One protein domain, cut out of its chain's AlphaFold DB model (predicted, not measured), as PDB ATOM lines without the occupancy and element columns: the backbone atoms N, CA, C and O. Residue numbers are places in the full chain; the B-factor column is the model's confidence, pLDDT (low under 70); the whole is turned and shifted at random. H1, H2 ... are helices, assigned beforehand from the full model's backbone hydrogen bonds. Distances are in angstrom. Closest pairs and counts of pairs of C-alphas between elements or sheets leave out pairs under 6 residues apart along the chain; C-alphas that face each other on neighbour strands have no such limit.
ATOM      1  N   SER A  16     -10.060  -6.806  46.136       89.00
ATOM      2  CA  SER A  16     -11.471  -6.592  46.469       89.00
ATOM      3  C   SER A  16     -12.257  -6.154  45.230       89.00
ATOM      4  O   SER A  16     -11.702  -5.554  44.310       89.00
ATOM      5  N   GLU A  17     -13.564  -6.420  45.198       85.19
ATOM      6  CA  GLU A  17     -14.440  -6.011  44.088       85.19
ATOM      7  C   GLU A  17     -14.323  -4.507  43.788       85.19
ATOM      8  O   GLU A  17     -14.176  -4.103  42.637       85.19
ATOM      9  N   GLN A  18     -14.250  -3.683  44.836       86.69
ATOM     10  CA  GLN A  18     -14.086  -2.238  44.705       86.69
ATOM     11  C   GLN A  18     -12.737  -1.842  44.077       86.69
ATOM     12  O   GLN A  18     -12.700  -0.991  43.189       86.69
ATOM     13  N   GLN A  19     -11.633  -2.476  44.488       86.00
ATOM     14  CA  GLN A  19     -10.315  -2.239  43.883       86.00
ATOM     15  C   GLN A  19     -10.279  -2.683  42.418       86.00
ATOM     16  O   GLN A  19      -9.615  -2.062  41.591       86.00
ATOM     17  N   LEU A  20     -11.008  -3.750  42.090       82.00
ATOM     18  CA  LEU A  20     -11.136  -4.259  40.732       82.00
ATOM     19  C   LEU A  20     -11.893  -3.249  39.848       82.00
ATOM     20  O   LEU A  20     -11.455  -2.955  38.734       82.00
ATOM     21  N   ASP A  21     -12.971  -2.656  40.355       79.94
ATOM     22  CA  ASP A  21     -13.725  -1.613  39.652       79.94
ATOM     23  C   ASP A  21     -12.929  -0.313  39.479       79.94
ATOM     24  O   ASP A  21     -12.953   0.291  38.403       79.94
ATOM     25  N   GLU A  22     -12.176   0.110  40.493       83.19
ATOM     26  CA  GLU A  22     -11.268   1.259  40.402       83.19
ATOM     27  C   GLU A  22     -10.127   1.003  39.403       83.19
ATOM     28  O   GLU A  22      -9.809   1.870  38.583       83.19
ATOM     29  N   ALA A  23      -9.564  -0.208  39.378       78.75
ATOM     30  CA  ALA A  23      -8.561  -0.607  38.391       78.75
ATOM     31  C   ALA A  23      -9.122  -0.589  36.956       78.75
ATOM     32  O   ALA A  23      -8.478  -0.077  36.040       78.75
ATOM     33  N   LYS A  24     -10.353  -1.079  36.753       76.44
ATOM     34  CA  LYS A  24     -11.050  -1.000  35.457       76.44
ATOM     35  C   LYS A  24     -11.294   0.445  35.018       76.44
ATOM     36  O   LYS A  24     -11.114   0.761  33.846       76.44
ATOM     37  N   ARG A  25     -11.668   1.335  35.946       74.25
ATOM     38  CA  ARG A  25     -11.889   2.766  35.660       74.25
ATOM     39  C   ARG A  25     -10.592   3.506  35.327       74.25
ATOM     40  O   ARG A  25     -10.584   4.327  34.418       74.25
ATOM     41  N   THR A  26      -9.500   3.211  36.030       77.19
ATOM     42  CA  THR A  26      -8.196   3.883  35.850       77.19
ATOM     43  C   THR A  26      -7.442   3.418  34.603       77.19
ATOM     44  O   THR A  26      -6.749   4.219  33.979       77.19
ATOM     45  N   ARG A  27      -7.596   2.149  34.196       70.44
ATOM     46  CA  ARG A  27      -6.976   1.590  32.977       70.44
ATOM     47  C   ARG A  27      -7.565   2.164  31.680       70.44
ATOM     48  O   ARG A  27      -6.901   2.116  30.644       70.44
ATOM     49  N   GLY A  28      -8.776   2.712  31.746       64.94
ATOM     50  CA  GLY A  28      -9.483   3.289  30.610       64.94
ATOM     51  C   GLY A  28     -10.200   2.260  29.735       64.94
ATOM     52  O   GLY A  28     -10.130   1.045  29.933       64.94
ATOM     53  N   GLU A  29     -10.927   2.782  28.757       61.44
ATOM     54  CA  GLU A  29     -11.809   2.033  27.875       61.44
ATOM     55  C   GLU A  29     -11.010   1.122  26.915       61.44
ATOM     56  O   GLU A  29     -10.398   1.589  25.956       61.44
ATOM     57  N   ARG A  30     -10.972  -0.193  27.179       63.78
ATOM     58  CA  ARG A  30     -10.321  -1.194  26.309       63.78
ATOM     59  C   ARG A  30     -11.323  -2.205  25.767       63.78
ATOM     60  O   ARG A  30     -12.138  -2.744  26.518       63.78
ATOM     61  N   ILE A  31     -11.210  -2.479  24.467       62.06
ATOM     62  CA  ILE A  31     -12.039  -3.446  23.728       62.06
ATOM     63  C   ILE A  31     -11.827  -4.868  24.285       62.06
ATOM     64  O   ILE A  31     -12.789  -5.602  24.470       62.06
ATOM     65  N   GLU A  32     -10.590  -5.201  24.664       55.78
ATOM     66  CA  GLU A  32     -10.177  -6.509  25.210       55.78
ATOM     67  C   GLU A  32     -10.791  -6.833  26.591       55.78
ATOM     68  O   GLU A  32     -11.029  -7.991  26.917       55.78
ATOM     69  N   ASP A  33     -11.067  -5.814  27.415       56.88
ATOM     70  CA  ASP A  33     -11.577  -5.970  28.790       56.88
ATOM     71  C   ASP A  33     -13.116  -5.959  28.863       56.88
ATOM     72  O   ASP A  33     -13.686  -5.931  29.959       56.88
ATOM     73  N   GLY A  34     -13.807  -5.861  27.718       63.00
ATOM     74  CA  GLY A  34     -15.273  -5.758  27.632       63.00
ATOM     75  C   GLY A  34     -15.870  -4.502  28.287       63.00
ATOM     76  O   GLY A  34     -17.084  -4.319  28.309       63.00
ATOM     77  N   THR A  35     -15.026  -3.615  28.821       61.09
ATOM     78  CA  THR A  35     -15.427  -2.384  29.517       61.09
ATOM     79  C   THR A  35     -15.802  -1.291  28.510       61.09
ATOM     80  O   THR A  35     -16.645  -0.457  28.821       61.09
ATOM     81  N   ALA A  36     -15.245  -1.356  27.294       63.12
ATOM     82  CA  ALA A  36     -15.511  -0.434  26.186       63.12
ATOM     83  C   ALA A  36     -16.853  -0.604  25.484       63.12
ATOM     84  O   ALA A  36     -17.391   0.314  24.881       63.12
ATOM     85  N   GLN A  37     -17.405  -1.808  25.519       62.88
ATOM     86  CA  GLN A  37     -18.551  -2.140  24.683       62.88
ATOM     87  C   GLN A  37     -19.822  -2.329  25.507       62.88
ATOM     88  O   GLN A  37     -20.739  -3.007  25.061       62.88
ATOM     89  N   ARG A  38     -19.893  -1.725  26.703       63.19
ATOM     90  CA  ARG A  38     -21.065  -1.846  27.584       63.19
ATOM     91  C   ARG A  38     -22.355  -1.320  26.953       63.19
ATOM     92  O   ARG A  38     -23.406  -1.895  27.210       63.19
ATOM     93  N   ASP A  39     -22.251  -0.306  26.095       72.88
ATOM     94  CA  ASP A  39     -23.399   0.314  25.422       72.88
ATOM     95  C   ASP A  39     -23.627  -0.214  23.992       72.88
ATOM     96  O   ASP A  39     -24.582   0.193  23.331       72.88
ATOM     97  N   ARG A  40     -22.772  -1.123  23.492       78.38
ATOM     98  CA  ARG A  40     -22.935  -1.730  22.161       78.38
ATOM     99  C   ARG A  40     -23.631  -3.086  22.276       78.38
ATOM    100  O   ARG A  40     -23.250  -3.896  23.123       78.38
ATOM    101  N   PRO A  41     -24.617  -3.393  21.420       86.44
ATOM    102  CA  PRO A  41     -25.243  -4.705  21.423       86.44
ATOM    103  C   PRO A  41     -24.224  -5.786  21.028       86.44
ATOM    104  O   PRO A  41     -23.442  -5.620  20.092       86.44
ATOM    105  N   LEU A  42     -24.279  -6.939  21.703       83.62
ATOM    106  CA  LEU A  42     -23.350  -8.057  21.491       83.62
ATOM    107  C   LEU A  42     -23.263  -8.511  20.021       83.62
ATOM    108  O   LEU A  42     -22.197  -8.899  19.551       83.62
ATOM    109  N   TYR A  43     -24.374  -8.429  19.286       87.00
ATOM    110  CA  TYR A  43     -24.430  -8.753  17.861       87.00
ATOM    111  C   TYR A  43     -23.474  -7.897  17.018       87.00
ATOM    112  O   TYR A  43     -22.779  -8.437  16.159       87.00
ATOM    113  N   GLU A  44     -23.397  -6.589  17.273       87.44
ATOM    114  CA  GLU A  44     -22.510  -5.688  16.529       87.44
ATOM    115  C   GLU A  44     -21.044  -6.005  16.814       87.44
ATOM    116  O   GLU A  44     -20.246  -6.063  15.888       87.44
ATOM    117  N   ILE A  45     -20.704  -6.323  18.065       85.12
ATOM    118  CA  ILE A  45     -19.348  -6.718  18.475       85.12
ATOM    119  C   ILE A  45     -18.917  -8.008  17.770       85.12
ATOM    120  O   ILE A  45     -17.822  -8.091  17.212       85.12
ATOM    121  N   LEU A  46     -19.777  -9.030  17.789       89.44
ATOM    122  CA  LEU A  46     -19.492 -10.311  17.142       89.44
ATOM    123  C   LEU A  46     -19.377 -10.156  15.627       89.44
ATOM    124  O   LEU A  46     -18.509 -10.778  15.012       89.44
ATOM    125  N   LYS A  47     -20.221  -9.305  15.041       91.31
ATOM    126  CA  LYS A  47     -20.165  -8.978  13.623       91.31
ATOM    127  C   LYS A  47     -18.879  -8.228  13.275       91.31
ATOM    128  O   LYS A  47     -18.177  -8.675  12.385       91.31
ATOM    129  N   GLU A  48     -18.510  -7.180  14.013       88.06
ATOM    130  CA  GLU A  48     -17.245  -6.457  13.830       88.06
ATOM    131  C   GLU A  48     -16.033  -7.388  13.962       88.06
ATOM    132  O   GLU A  48     -15.088  -7.272  13.191       88.06
ATOM    133  N   ASN A  49     -16.041  -8.325  14.913       87.88
ATOM    134  CA  ASN A  49     -14.945  -9.282  15.088       87.88
ATOM    135  C   ASN A  49     -14.852 -10.270  13.925       87.88
ATOM    136  O   ASN A  49     -13.750 -10.579  13.470       87.88
ATOM    137  N   LYS A  50     -15.998 -10.744  13.429       92.19
ATOM    138  CA  LYS A  50     -16.055 -11.579  12.231       92.19
ATOM    139  C   LYS A  50     -15.568 -10.800  11.012       92.19
ATOM    140  O   LYS A  50     -14.660 -11.262  10.335       92.19
ATOM    141  N   ASP A  51     -16.097  -9.602  10.800       89.75
ATOM    142  CA  ASP A  51     -15.749  -8.732   9.679       89.75
ATOM    143  C   ASP A  51     -14.262  -8.340   9.727       89.75
ATOM    144  O   ASP A  51     -13.606  -8.336   8.693       89.75
ATOM    145  N   LYS A  52     -13.687  -8.093  10.914       87.94
ATOM    146  CA  LYS A  52     -12.242  -7.868  11.100       87.94
ATOM    147  C   LYS A  52     -11.421  -9.097  10.736       87.94
ATOM    148  O   LYS A  52     -10.433  -8.961  10.027       87.94
ATOM    149  N   LYS A  53     -11.818 -10.294  11.177       87.31
ATOM    150  CA  LYS A  53     -11.109 -11.540  10.840       87.31
ATOM    151  C   LYS A  53     -11.202 -11.870   9.354       87.31
ATOM    152  O   LYS A  53     -10.194 -12.227   8.748       87.31
ATOM    153  N   ASP A  54     -12.379 -11.695   8.766       88.12
ATOM    154  CA  ASP A  54     -12.618 -11.894   7.339       88.12
ATOM    155  C   ASP A  54     -11.865 -10.843   6.508       88.12
ATOM    156  O   ASP A  54     -11.311 -11.167   5.457       88.12
ATOM    157  N   ALA A  55     -11.782  -9.595   6.980       85.06
ATOM    158  CA  ALA A  55     -10.993  -8.541   6.354       85.06
ATOM    159  C   ALA A  55      -9.488  -8.820   6.449       85.06
ATOM    160  O   ALA A  55      -8.840  -8.804   5.411       85.06
ATOM    161  N   GLU A  56      -8.951  -9.148   7.631       83.31
ATOM    162  CA  GLU A  56      -7.540  -9.519   7.852       83.31
ATOM    163  C   GLU A  56      -7.129 -10.711   6.972       83.31
ATOM    164  O   GLU A  56      -6.069 -10.714   6.338       83.31
ATOM    165  N   PHE A  57      -7.984 -11.735   6.904       83.25
ATOM    166  CA  PHE A  57      -7.756 -12.905   6.062       83.25
ATOM    167  C   PHE A  57      -7.762 -12.525   4.581       83.25
ATOM    168  O   PHE A  57      -6.820 -12.854   3.861       83.25
ATOM    169  N   ASN A  58      -8.775 -11.789   4.122       79.44
ATOM    170  CA  ASN A  58      -8.869 -11.359   2.728       79.44
ATOM    171  C   ASN A  58      -7.746 -10.391   2.335       79.44
ATOM    172  O   ASN A  58      -7.238 -10.463   1.220       79.44
ATOM    173  N   GLU A  59      -7.327  -9.504   3.232       82.50
ATOM    174  CA  GLU A  59      -6.213  -8.576   3.037       82.50
ATOM    175  C   GLU A  59      -4.903  -9.332   2.783       82.50
ATOM    176  O   GLU A  59      -4.171  -9.014   1.840       82.50
ATOM    177  N   ARG A  60      -4.665 -10.425   3.524       74.31
ATOM    178  CA  ARG A  60      -3.494 -11.296   3.339       74.31
ATOM    179  C   ARG A  60      -3.408 -11.912   1.938       74.31
ATOM    180  O   ARG A  60      -2.306 -12.215   1.479       74.31
ATOM    181  N   PHE A  61      -4.536 -12.090   1.251       69.56
ATOM    182  CA  PHE A  61      -4.567 -12.576  -0.132       69.56
ATOM    183  C   PHE A  61      -4.622 -11.452  -1.173       69.56
ATOM    184  O   PHE A  61      -4.096 -11.635  -2.267       69.56
ATOM    185  N   LYS A  62      -5.188 -10.285  -0.839       75.75
ATOM    186  CA  LYS A  62      -5.277  -9.116  -1.734       75.75
ATOM    187  C   LYS A  62      -3.931  -8.443  -1.996       75.75
ATOM    188  O   LYS A  62      -3.741  -7.888  -3.073       75.75
ATOM    189  N   HIS A  63      -3.010  -8.490  -1.034       69.81
ATOM    190  CA  HIS A  63      -1.669  -7.905  -1.174       69.81
ATOM    191  C   HIS A  63      -0.593  -8.904  -1.587       69.81
ATOM    192  O   HIS A  63       0.583  -8.545  -1.650       69.81
ATOM    193  N   ARG A  64      -0.961 -10.152  -1.899       73.75
ATOM    194  CA  ARG A  64      -0.030 -11.020  -2.612       73.75
ATOM    195  C   ARG A  64       0.163 -10.401  -4.001       73.75
ATOM    196  O   ARG A  64      -0.846 -10.176  -4.673       73.75
ATOM    197  N   PRO A  65       1.407 -10.109  -4.430       78.75
ATOM    198  CA  PRO A  65       1.653  -9.672  -5.794       78.75
ATOM    199  C   PRO A  65       0.914 -10.602  -6.760       78.75
ATOM    200  O   PRO A  65       0.870 -11.813  -6.487       78.75
TER     201      PRO A  65
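This is residues 16 to 65 of the 203 residues of the protein "FAM192A_Fyv6_N domain-containing protein" of Gossypium raimondii (UniProt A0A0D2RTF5). What is the shape? A short helix, H1, and a longer one, H2, sit toward opposite ends of a drawn-out model, with the winding link of residues 28 to 41 between them. What is it made of? The printed part has 50 residues with two named helices, H1 then H2, no named strand, and the class all helix. It is extended, with a radius of gyration of the C-alphas of 16.2 A and spans of 53 by 23 by 13 A.

Do the helices meet? H1, residues 17 to 27, and H2, residues 42 to 62, are apart. How do their backbones pair? In H1 every O i to N i+4 pair is within hydrogen-bond range; in H2, 16 of 17 are.

Where does H1 begin? C-alpha 17 is at (-14.440, -6.011, 44.088), and H1 is 15.4 A from first to last C-alpha. Where does H2 end? C-alpha 62 is at (-5.277, -9.116, -1.734), and H2 is 29.4 A long likewise.

How far does it reach? The two C-alphas farthest apart, those of Ser 16 and Pro 65, are 54.0 A apart, and the printed part has no cut. Where is confidence low? The pLDDT is under 70 at residues 28 to 38, within the long link, and at residues 61 and 63.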